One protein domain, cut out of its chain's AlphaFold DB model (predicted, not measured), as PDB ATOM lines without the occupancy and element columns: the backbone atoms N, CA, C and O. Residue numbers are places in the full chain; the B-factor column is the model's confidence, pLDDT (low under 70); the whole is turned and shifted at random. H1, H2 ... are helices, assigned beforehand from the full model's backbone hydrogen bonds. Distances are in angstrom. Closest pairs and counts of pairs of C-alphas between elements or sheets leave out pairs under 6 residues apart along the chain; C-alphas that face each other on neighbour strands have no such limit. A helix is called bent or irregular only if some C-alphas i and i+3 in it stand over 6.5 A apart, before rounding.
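This is residues 192 to 255 of the 272 residues of an uncharacterized protein of Azorhizobium caulinodans (strain ATCC 43989 / DSM 5975 / JCM 20966 / LMG 6465 / NBRC 14845 / NCIMB 13405 / ORS 571) (UniProt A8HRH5). A long, sharply bent helix, H3, makes one side of an elongated body, and the shorter helices H1 and H2 follow one another along the other side. H1 packs beside the second arm of H3, H3b, and H2 runs alongside the first arm, H3a, close but not clearly touching it; both ends of the printed part are at the H1 and H3b end. The printed part has 64 residues, with three named helices in the order H1, H2, H3 and no named strand; its class is all helix. It is only just loose, close to compact, with a radius of gyration of the C-alphas of 13.2 A, and its spans are 38 by 19 by 16 A.

H3, residues 228 to 252, was assigned as one helix by its hydrogen bonds, but it is bent: C-alphas 241 and 244 are 7.7 A apart. Its arms are H3a, residues 228 to 241, and H3b, residues 244 to 252; they are about perpendicular, only just, at 70.2 degrees. H3b touches H1, residues 193 to 208, and their closest C-alphas are those of Gln 252 and Gly 195, 4.8 A apart. These two run opposite ways at a shallow tilt of 26 degrees. H1 touches H2, residues 218 to 224, with its residues 206 to 208 alone; the closest C-alphas, those of Lys 207 and Ala 219, are 5.5 A apart. H1 and H2 run the same way at a steep tilt of 49 degrees. H2 and H3a are close but not clearly touching, with the C-alphas of Tyr 218 and Val 238 the closest at 7.7 A, and run opposite ways at a shallow tilt of 10 degrees. H1 and H3a are apart, and so are H2 and H3b. Every O i to N i+4 pair is within hydrogen-bond range in H1, H2 and H3b, and 8 of 10 are in H3a.

H3a measures 20.6 A from first to last C-alpha, beginning at C-alpha 228 at (188.443, 115.077, 146.608). H3b measures 12.9 A and ends at C-alpha 252 at (175.041, 114.963, 116.314). H1 measures 22.8 A and begins at C-alpha 193 at (172.347, 122.788, 114.592). H2 measures 10.1 A.

The C-alphas of Asn 215 and Val 255 are the two farthest apart, at 39.4 A, while those of Ser 192 and Val 255, the first and last printed, are 11.0 A apart. The link from H1 to H2 is short, with 9 residues, and that from H2 to H3 is tight, with 3. The printed part has no cut. The mean pLDDT of the printed part is 92.0, and no printed residue is under 70.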
ATOM      1  N   SER A 192     176.121 119.651 114.253       89.06
ATOM      2  CA  SER A 192     174.869 120.056 113.615       89.06
ATOM      3  C   SER A 192     174.155 121.131 114.449       89.06
ATOM      4  O   SER A 192     174.415 121.289 115.644       89.06
ATOM      5  N   ALA A 193     173.186 121.835 113.854       92.06
ATOM      6  CA  ALA A 193     172.347 122.788 114.592       92.06
ATOM      7  C   ALA A 193     171.596 122.126 115.769       92.06
ATOM      8  O   ALA A 193     171.367 122.752 116.807       92.06
ATOM      9  N   GLU A 194     171.239 120.847 115.616       91.69
ATOM     10  CA  GLU A 194     170.641 120.040 116.677       91.69
ATOM     11  C   GLU A 194     171.661 119.694 117.769       91.69
ATOM     12  O   GLU A 194     171.347 119.803 118.955       91.69
ATOM     13  N   GLY A 195     172.903 119.368 117.398       91.75
ATOM     14  CA  GLY A 195     174.007 119.202 118.346       91.75
ATOM     15  C   GLY A 195     174.216 120.450 119.205       91.75
ATOM     16  O   GLY A 195     174.214 120.366 120.434       91.75
ATOM     17  N   ASP A 196     174.258 121.628 118.585       92.50
ATOM     18  CA  ASP A 196     174.369 122.902 119.301       92.50
ATOM     19  C   ASP A 196     173.177 123.159 120.240       92.50
ATOM     20  O   ASP A 196     173.335 123.711 121.335       92.50
ATOM     21  N   ARG A 197     171.962 122.754 119.839       95.81
ATOM     22  CA  ARG A 197     170.764 122.848 120.686       95.81
ATOM     23  C   ARG A 197     170.882 121.947 121.916       95.81
ATOM     24  O   ARG A 197     170.619 122.417 123.024       95.81
ATOM     25  N   ILE A 198     171.300 120.695 121.737       95.00
ATOM     26  CA  ILE A 198     171.498 119.735 122.832       95.00
ATOM     27  C   ILE A 198     172.599 120.227 123.778       95.00
ATOM     28  O   ILE A 198     172.401 120.221 124.991       95.00
ATOM     29  N   ALA A 199     173.721 120.722 123.248       94.31
ATOM     30  CA  ALA A 199     174.811 121.266 124.054       94.31
ATOM     31  C   ALA A 199     174.343 122.432 124.943       94.31
ATOM     32  O   ALA A 199     174.630 122.456 126.142       94.31
ATOM     33  N   ARG A 200     173.556 123.371 124.395       95.75
ATOM     34  CA  ARG A 200     172.961 124.465 125.186       95.75
ATOM     35  C   ARG A 200     172.020 123.953 126.274       95.75
ATOM     36  O   ARG A 200     172.045 124.480 127.387       95.75
ATOM     37  N   GLN A 201     171.205 122.945 125.966       97.12
ATOM     38  CA  GLN A 201     170.280 122.353 126.931       97.12
ATOM     39  C   GLN A 201     171.033 121.666 128.077       97.12
ATOM     40  O   GLN A 201     170.735 121.927 129.237       97.12
ATOM     41  N   LEU A 202     172.075 120.895 127.769       96.44
ATOM     42  CA  LEU A 202     172.937 120.272 128.771       96.44
ATOM     43  C   LEU A 202     173.576 121.302 129.717       96.44
ATOM     44  O   LEU A 202     173.509 121.145 130.932       96.44
ATOM     45  N   VAL A 203     174.135 122.396 129.185       95.69
ATOM     46  CA  VAL A 203     174.719 123.475 130.008       95.69
ATOM     47  C   VAL A 203     173.661 124.177 130.866       95.69
ATOM     48  O   VAL A 203     173.956 124.605 131.985       95.69
ATOM     49  N   LYS A 204     172.433 124.325 130.359       96.38
ATOM     50  CA  LYS A 204     171.312 124.858 131.139       96.38
ATOM     51  C   LYS A 204     170.989 123.924 132.303       96.38
ATOM     52  O   LYS A 204     170.989 124.379 133.445       96.38
ATOM     53  N   ASP A 205     170.800 122.639 132.027       95.75
ATOM     54  CA  ASP A 205     170.441 121.645 133.037       95.75
ATOM     55  C   ASP A 205     171.554 121.457 134.075       95.75
ATOM     56  O   ASP A 205     171.276 121.395 135.268       95.75
ATOM     57  N   TRP A 206     172.827 121.510 133.677       96.00
ATOM     58  CA  TRP A 206     173.971 121.557 134.597       96.00
ATOM     59  C   TRP A 206     173.851 122.670 135.652       96.00
ATOM     60  O   TRP A 206     174.228 122.512 136.820       96.00
ATOM     61  N   LYS A 207     173.318 123.822 135.237       96.25
ATOM     62  CA  LYS A 207     173.157 125.006 136.082       96.25
ATOM     63  C   LYS A 207     171.856 125.012 136.877       96.25
ATOM     64  O   LYS A 207     171.823 125.745 137.861       96.25
ATOM     65  N   SER A 208     170.829 124.251 136.492       95.00
ATOM     66  CA  SER A 208     169.507 124.268 137.144       95.00
ATOM     67  C   SER A 208     169.139 122.989 137.892       95.00
ATOM     68  O   SER A 208     168.372 123.059 138.849       95.00
ATOM     69  N   THR A 209     169.670 121.834 137.499       94.38
ATOM     70  CA  THR A 209     169.394 120.553 138.155       94.38
ATOM     71  C   THR A 209     170.128 120.479 139.490       94.38
ATOM     72  O   THR A 209     171.324 120.771 139.572       94.38
ATOM     73  N   ILE A 210     169.399 120.093 140.537       93.69
ATOM     74  CA  ILE A 210     169.908 119.943 141.904       93.69
ATOM     75  C   ILE A 210     170.699 118.639 142.038       93.69
ATOM     76  O   ILE A 210     170.265 117.609 141.529       93.69
ATOM     77  N   TYR A 211     171.845 118.697 142.722       92.19
ATOM     78  CA  TYR A 211     172.669 117.544 143.086       92.19
ATOM     79  C   TYR A 211     172.201 116.960 144.427       92.19
ATOM     80  O   TYR A 211     172.389 117.616 145.457       92.19
ATOM     81  N   PRO A 212     171.606 115.759 144.468       86.19
ATOM     82  CA  PRO A 212     171.174 115.141 145.716       86.19
ATOM     83  C   PRO A 212     172.357 114.673 146.585       86.19
ATOM     84  O   PRO A 212     173.377 114.241 146.053       86.19
ATOM     85  N   PRO A 213     172.237 114.702 147.926       84.88
ATOM     86  CA  PRO A 213     171.130 115.217 148.743       84.88
ATOM     87  C   PRO A 213     171.254 116.724 149.055       84.88
ATOM     88  O   PRO A 213     170.672 117.218 150.017       84.88
ATOM     89  N   SER A 214     172.064 117.466 148.298       86.69
ATOM     90  CA  SER A 214     172.311 118.886 148.553       86.69
ATOM     91  C   SER A 214     171.168 119.782 148.053       86.69
ATOM     92  O   SER A 214     170.364 119.391 147.213       86.69
ATOM     93  N   ASN A 215     171.156 121.040 148.506       90.81
ATOM     94  CA  ASN A 215     170.304 122.105 147.953       90.81
ATOM     95  C   ASN A 215     171.034 122.947 146.886       90.81
ATOM     96  O   ASN A 215     170.684 124.103 146.633       90.81
ATOM     97  N   PHE A 216     172.109 122.418 146.298       94.31
ATOM     98  CA  PHE A 216     172.887 123.095 145.267       94.31
ATOM     99  C   PHE A 216     172.669 122.443 143.910       94.31
ATOM    100  O   PHE A 216     172.431 121.246 143.804       94.31
ATOM    101  N   THR A 217     172.789 123.241 142.854       95.44
ATOM    102  CA  THR A 217     172.855 122.708 141.492       95.44
ATOM    103  C   THR A 217     174.170 121.964 141.297       95.44
ATOM    104  O   THR A 217     175.130 122.266 142.009       95.44
ATOM    105  N   TYR A 218     174.260 121.041 140.339       94.81
ATOM    106  CA  TYR A 218     175.511 120.318 140.056       94.81
ATOM    107  C   TYR A 218     176.713 121.264 139.909       94.81
ATOM    108  O   TYR A 218     177.715 121.123 140.615       94.81
ATOM    109  N   ALA A 219     176.560 122.317 139.098       94.00
ATOM    110  CA  ALA A 219     177.570 123.360 138.924       94.00
ATOM    111  C   ALA A 219     178.001 124.011 140.252       94.00
ATOM    112  O   ALA A 219     179.177 124.305 140.474       94.00
ATOM    113  N   ARG A 220     177.036 124.295 141.135       94.94
ATOM    114  CA  ARG A 220     177.286 124.974 142.411       94.94
ATOM    115  C   ARG A 220     177.869 124.030 143.459       94.94
ATOM    116  O   ARG A 220     178.709 124.484 144.228       94.94
ATOM    117  N   PHE A 221     177.441 122.770 143.486       92.75
ATOM    118  CA  PHE A 221     178.012 121.747 144.355       92.75
ATOM    119  C   PHE A 221     179.492 121.551 144.028       92.75
ATOM    120  O   PHE A 221     180.325 121.730 144.909       92.75
ATOM    121  N   CYS A 222     179.821 121.331 142.753       90.69
ATOM    122  CA  CYS A 222     181.199 121.115 142.313       90.69
ATOM    123  C   CYS A 222     182.138 122.263 142.716       90.69
ATOM    124  O   CYS A 222     183.226 122.022 143.224       90.69
ATOM    125  N   ARG A 223     181.704 123.525 142.566       91.38
ATOM    126  CA  ARG A 223     182.518 124.693 142.958       91.38
ATOM    127  C   ARG A 223     182.704 124.862 144.467       91.38
ATOM    128  O   ARG A 223     183.640 125.541 144.873       91.38
ATOM    129  N   LYS A 224     181.770 124.358 145.278       87.94
ATOM    130  CA  LYS A 224     181.800 124.492 146.743       87.94
ATOM    131  C   LYS A 224     182.489 123.326 147.429       87.94
ATOM    132  O   LYS A 224     182.984 123.491 148.539       87.94
ATOM    133  N   ASN A 225     182.430 122.152 146.817       83.12
ATOM    134  CA  ASN A 225     183.042 120.968 147.365       83.12
ATOM    135  C   ASN A 225     184.538 120.973 147.039       83.12
ATOM    136  O   ASN A 225     184.921 120.977 145.872       83.12
ATOM    137  N   HIS A 226     185.356 120.984 148.085       79.62
ATOM    138  CA  HIS A 226     186.815 120.907 147.991       79.62
ATOM    139  C   HIS A 226     187.354 119.557 148.475       79.62
ATOM    140  O   HIS A 226     188.563 119.359 148.489       79.62
ATOM    141  N   ASP A 227     186.462 118.654 148.882       86.62
ATOM    142  CA  ASP A 227     186.809 117.292 149.256       86.62
ATOM    143  C   ASP A 227     186.924 116.425 147.997       86.62
ATOM    144  O   ASP A 227     185.941 116.245 147.266       86.62
ATOM    145  N   ALA A 228     188.132 115.912 147.754       84.00
ATOM    146  CA  ALA A 228     188.443 115.077 146.608       84.00
ATOM    147  C   ALA A 228     187.600 113.794 146.589       84.00
ATOM    148  O   ALA A 228     187.107 113.408 145.527       84.00
ATOM    149  N   ASP A 229     187.340 113.187 147.749       87.25
ATOM    150  CA  ASP A 229     186.622 111.912 147.846       87.25
ATOM    151  C   ASP A 229     185.149 112.034 147.441       87.25
ATOM    152  O   ASP A 229     184.544 111.087 146.931       87.25
ATOM    153  N   ALA A 230     184.574 113.229 147.565       88.56
ATOM    154  CA  ALA A 230     183.221 113.508 147.105       88.56
ATOM    155  C   ALA A 230     183.107 113.653 145.570       88.56
ATOM    156  O   ALA A 230     181.986 113.670 145.049       88.56
ATOM    157  N   TYR A 231     184.213 113.691 144.811       89.81
ATOM    158  CA  TYR A 231     184.147 113.746 143.343       89.81
ATOM    159  C   TYR A 231     183.733 112.424 142.694       89.81
ATOM    160  O   TYR A 231     182.981 112.459 141.722       89.81
ATOM    161  N   ALA A 232     184.146 111.264 143.213       91.50
ATOM    162  CA  ALA A 232     183.717 109.970 142.664       91.50
ATOM    163  C   ALA A 232     182.180 109.795 142.654       91.50
ATOM    164  O   ALA A 232     181.611 109.569 141.579       91.50
ATOM    165  N   PRO A 233     181.461 109.954 143.788       91.00
ATOM    166  CA  PRO A 233     180.001 109.863 143.789       91.00
ATOM    167  C   PRO A 233     179.341 111.004 143.005       91.00
ATOM    168  O   PRO A 233     178.260 110.817 142.446       91.00
ATOM    169  N   PHE A 234     179.968 112.181 142.930       92.25
ATOM    170  CA  PHE A 234     179.494 113.278 142.091       92.25
ATOM    171  C   PHE A 234     179.517 112.914 140.602       92.25
ATOM    172  O   PHE A 234     178.478 112.992 139.948       92.25
ATOM    173  N   ILE A 235     180.657 112.448 140.086       93.94
ATOM    174  CA  ILE A 235     180.829 112.024 138.689       93.94
ATOM    175  C   ILE A 235     179.804 110.942 138.326       93.94
ATOM    176  O   ILE A 235     179.134 111.062 137.301       93.94
ATOM    177  N   ALA A 236     179.615 109.933 139.181       93.62
ATOM    178  CA  ALA A 236     178.649 108.861 138.938       93.62
ATOM    179  C   ALA A 236     177.204 109.381 138.801       93.62
ATOM    180  O   ALA A 236     176.460 108.958 137.915       93.62
ATOM    181  N   GLN A 237     176.798 110.341 139.635       94.19
ATOM    182  CA  GLN A 237     175.467 110.949 139.541       94.19
ATOM    183  C   GLN A 237     175.318 111.847 138.308       94.19
ATOM    184  O   GLN A 237     174.282 111.811 137.646       94.19
ATOM    185  N   VAL A 238     176.356 112.617 137.960       95.69
ATOM    186  CA  VAL A 238     176.381 113.411 136.720       95.69
ATOM    187  C   VAL A 238     176.223 112.496 135.508       95.69
ATOM    188  O   VAL A 238     175.414 112.779 134.626       95.69
ATOM    189  N   GLN A 239     176.941 111.372 135.477       95.81
ATOM    190  CA  GLN A 239     176.792 110.345 134.447       95.81
ATOM    191  C   GLN A 239     175.356 109.815 134.398       95.81
ATOM    192  O   GLN A 239     174.739 109.854 133.337       95.81
ATOM    193  N   ALA A 240     174.779 109.408 135.529       94.81
ATOM    194  CA  ALA A 240     173.401 108.919 135.573       94.81
ATOM    195  C   ALA A 240     172.378 109.948 135.046       94.81
ATOM    196  O   ALA A 240     171.448 109.581 134.331       94.81
ATOM    197  N   ALA A 241     172.566 111.233 135.356       95.00
ATOM    198  CA  ALA A 241     171.655 112.299 134.948       95.00
ATOM    199  C   ALA A 241     171.820 112.723 133.477       95.00
ATOM    200  O   ALA A 241     170.833 113.042 132.813       95.00
ATOM    201  N   PHE A 242     173.053 112.751 132.959       96.25
ATOM    202  CA  PHE A 242     173.366 113.405 131.684       96.25
ATOM    203  C   PHE A 242     173.884 112.476 130.580       96.25
ATOM    204  O   PHE A 242     173.990 112.925 129.440       96.25
ATOM    205  N   MET A 243     174.159 111.195 130.849       95.44
ATOM    206  CA  MET A 243     174.717 110.277 129.844       95.44
ATOM    207  C   MET A 243     173.829 110.159 128.602       95.44
ATOM    208  O   MET A 243     174.307 110.321 127.484       95.44
ATOM    209  N   ALA A 244     172.524 109.930 128.768       93.94
ATOM    210  CA  ALA A 244     171.608 109.774 127.637       93.94
ATOM    211  C   ALA A 244     171.571 111.006 126.699       93.94
ATOM    212  O   ALA A 244     171.788 110.838 125.494       93.94
ATOM    213  N   PRO A 245     171.350 112.246 127.188       93.94
ATOM    214  CA  PRO A 245     171.418 113.423 126.322       93.94
ATOM    215  C   PRO A 245     172.832 113.693 125.784       93.94
ATOM    216  O   PRO A 245     172.961 114.180 124.661       93.94
ATOM    217  N   TYR A 246     173.893 113.336 126.516       95.25
ATOM    218  CA  TYR A 246     175.267 113.476 126.025       95.25
ATOM    219  C   TYR A 246     175.591 112.496 124.887       95.25
ATOM    220  O   TYR A 246     176.189 112.890 123.889       95.25
ATOM    221  N   LEU A 247     175.120 111.248 124.953       93.94
ATOM    222  CA  LEU A 247     175.201 110.304 123.831       93.94
ATOM    223  C   LEU A 247     174.460 110.838 122.603       93.94
ATOM    224  O   LEU A 247     174.939 110.683 121.481       93.94
ATOM    225  N   ASN A 248     173.323 111.515 122.797       91.69
ATOM    226  CA  ASN A 248     172.638 112.175 121.690       91.69
ATOM    227  C   ASN A 248     173.496 113.299 121.086       91.69
ATOM    228  O   ASN A 248     173.612 113.370 119.868       91.69
ATOM    229  N   LEU A 249     174.166 114.117 121.908       93.12
ATOM    230  CA  LEU A 249     175.128 115.115 121.419       93.12
ATOM    231  C   LEU A 249     176.250 114.469 120.588       93.12
ATOM    232  O   LEU A 249     176.546 114.947 119.496       93.12
ATOM    233  N   ILE A 250     176.832 113.361 121.056       93.75
ATOM    234  CA  ILE A 250     177.886 112.632 120.330       93.75
ATOM    235  C   ILE A 250     177.403 112.170 118.946       93.75
ATOM    236  O   ILE A 250     178.164 112.248 117.982       93.75
ATOM    237  N   ARG A 251     176.141 111.736 118.812       89.94
ATOM    238  CA  ARG A 251     175.545 111.347 117.515       89.94
ATOM    239  C   ARG A 251     175.348 112.524 116.561       89.94
ATOM    240  O   ARG A 251     175.298 112.319 115.354       89.94
ATOM    241  N   GLN A 252     175.194 113.732 117.097       90.69
ATOM    242  CA  GLN A 252     175.041 114.963 116.314       90.69
ATOM    243  C   GLN A 252     176.378 115.629 115.971       90.69
ATOM    244  O   GLN A 252     176.425 116.545 115.147       90.69
ATOM    245  N   ASN A 253     177.462 115.186 116.604       89.94
ATOM    246  CA  ASN A 253     178.804 115.591 116.239       89.94
ATOM    247  C   ASN A 253     179.204 114.869 114.949       89.94
ATOM    248  O   ASN A 253     179.163 113.641 114.869       89.94
ATOM    249  N   GLY A 254     179.583 115.647 113.938       81.12
ATOM    250  CA  GLY A 254     180.124 115.127 112.692       81.12
ATOM    251  C   GLY A 254     181.465 114.424 112.899       81.12
ATOM    252  O   GLY A 254     182.015 114.372 113.999       81.12
ATOM    253  N   VAL A 255     182.018 113.892 111.815       81.88
ATOM    254  CA  VAL A 255     183.374 113.329 111.843       81.88
ATOM    255  C   VAL A 255     184.379 114.443 112.112       81.88
ATOM    256  O   VAL A 255     184.185 115.579 111.683       81.88
TER     257      VAL A 255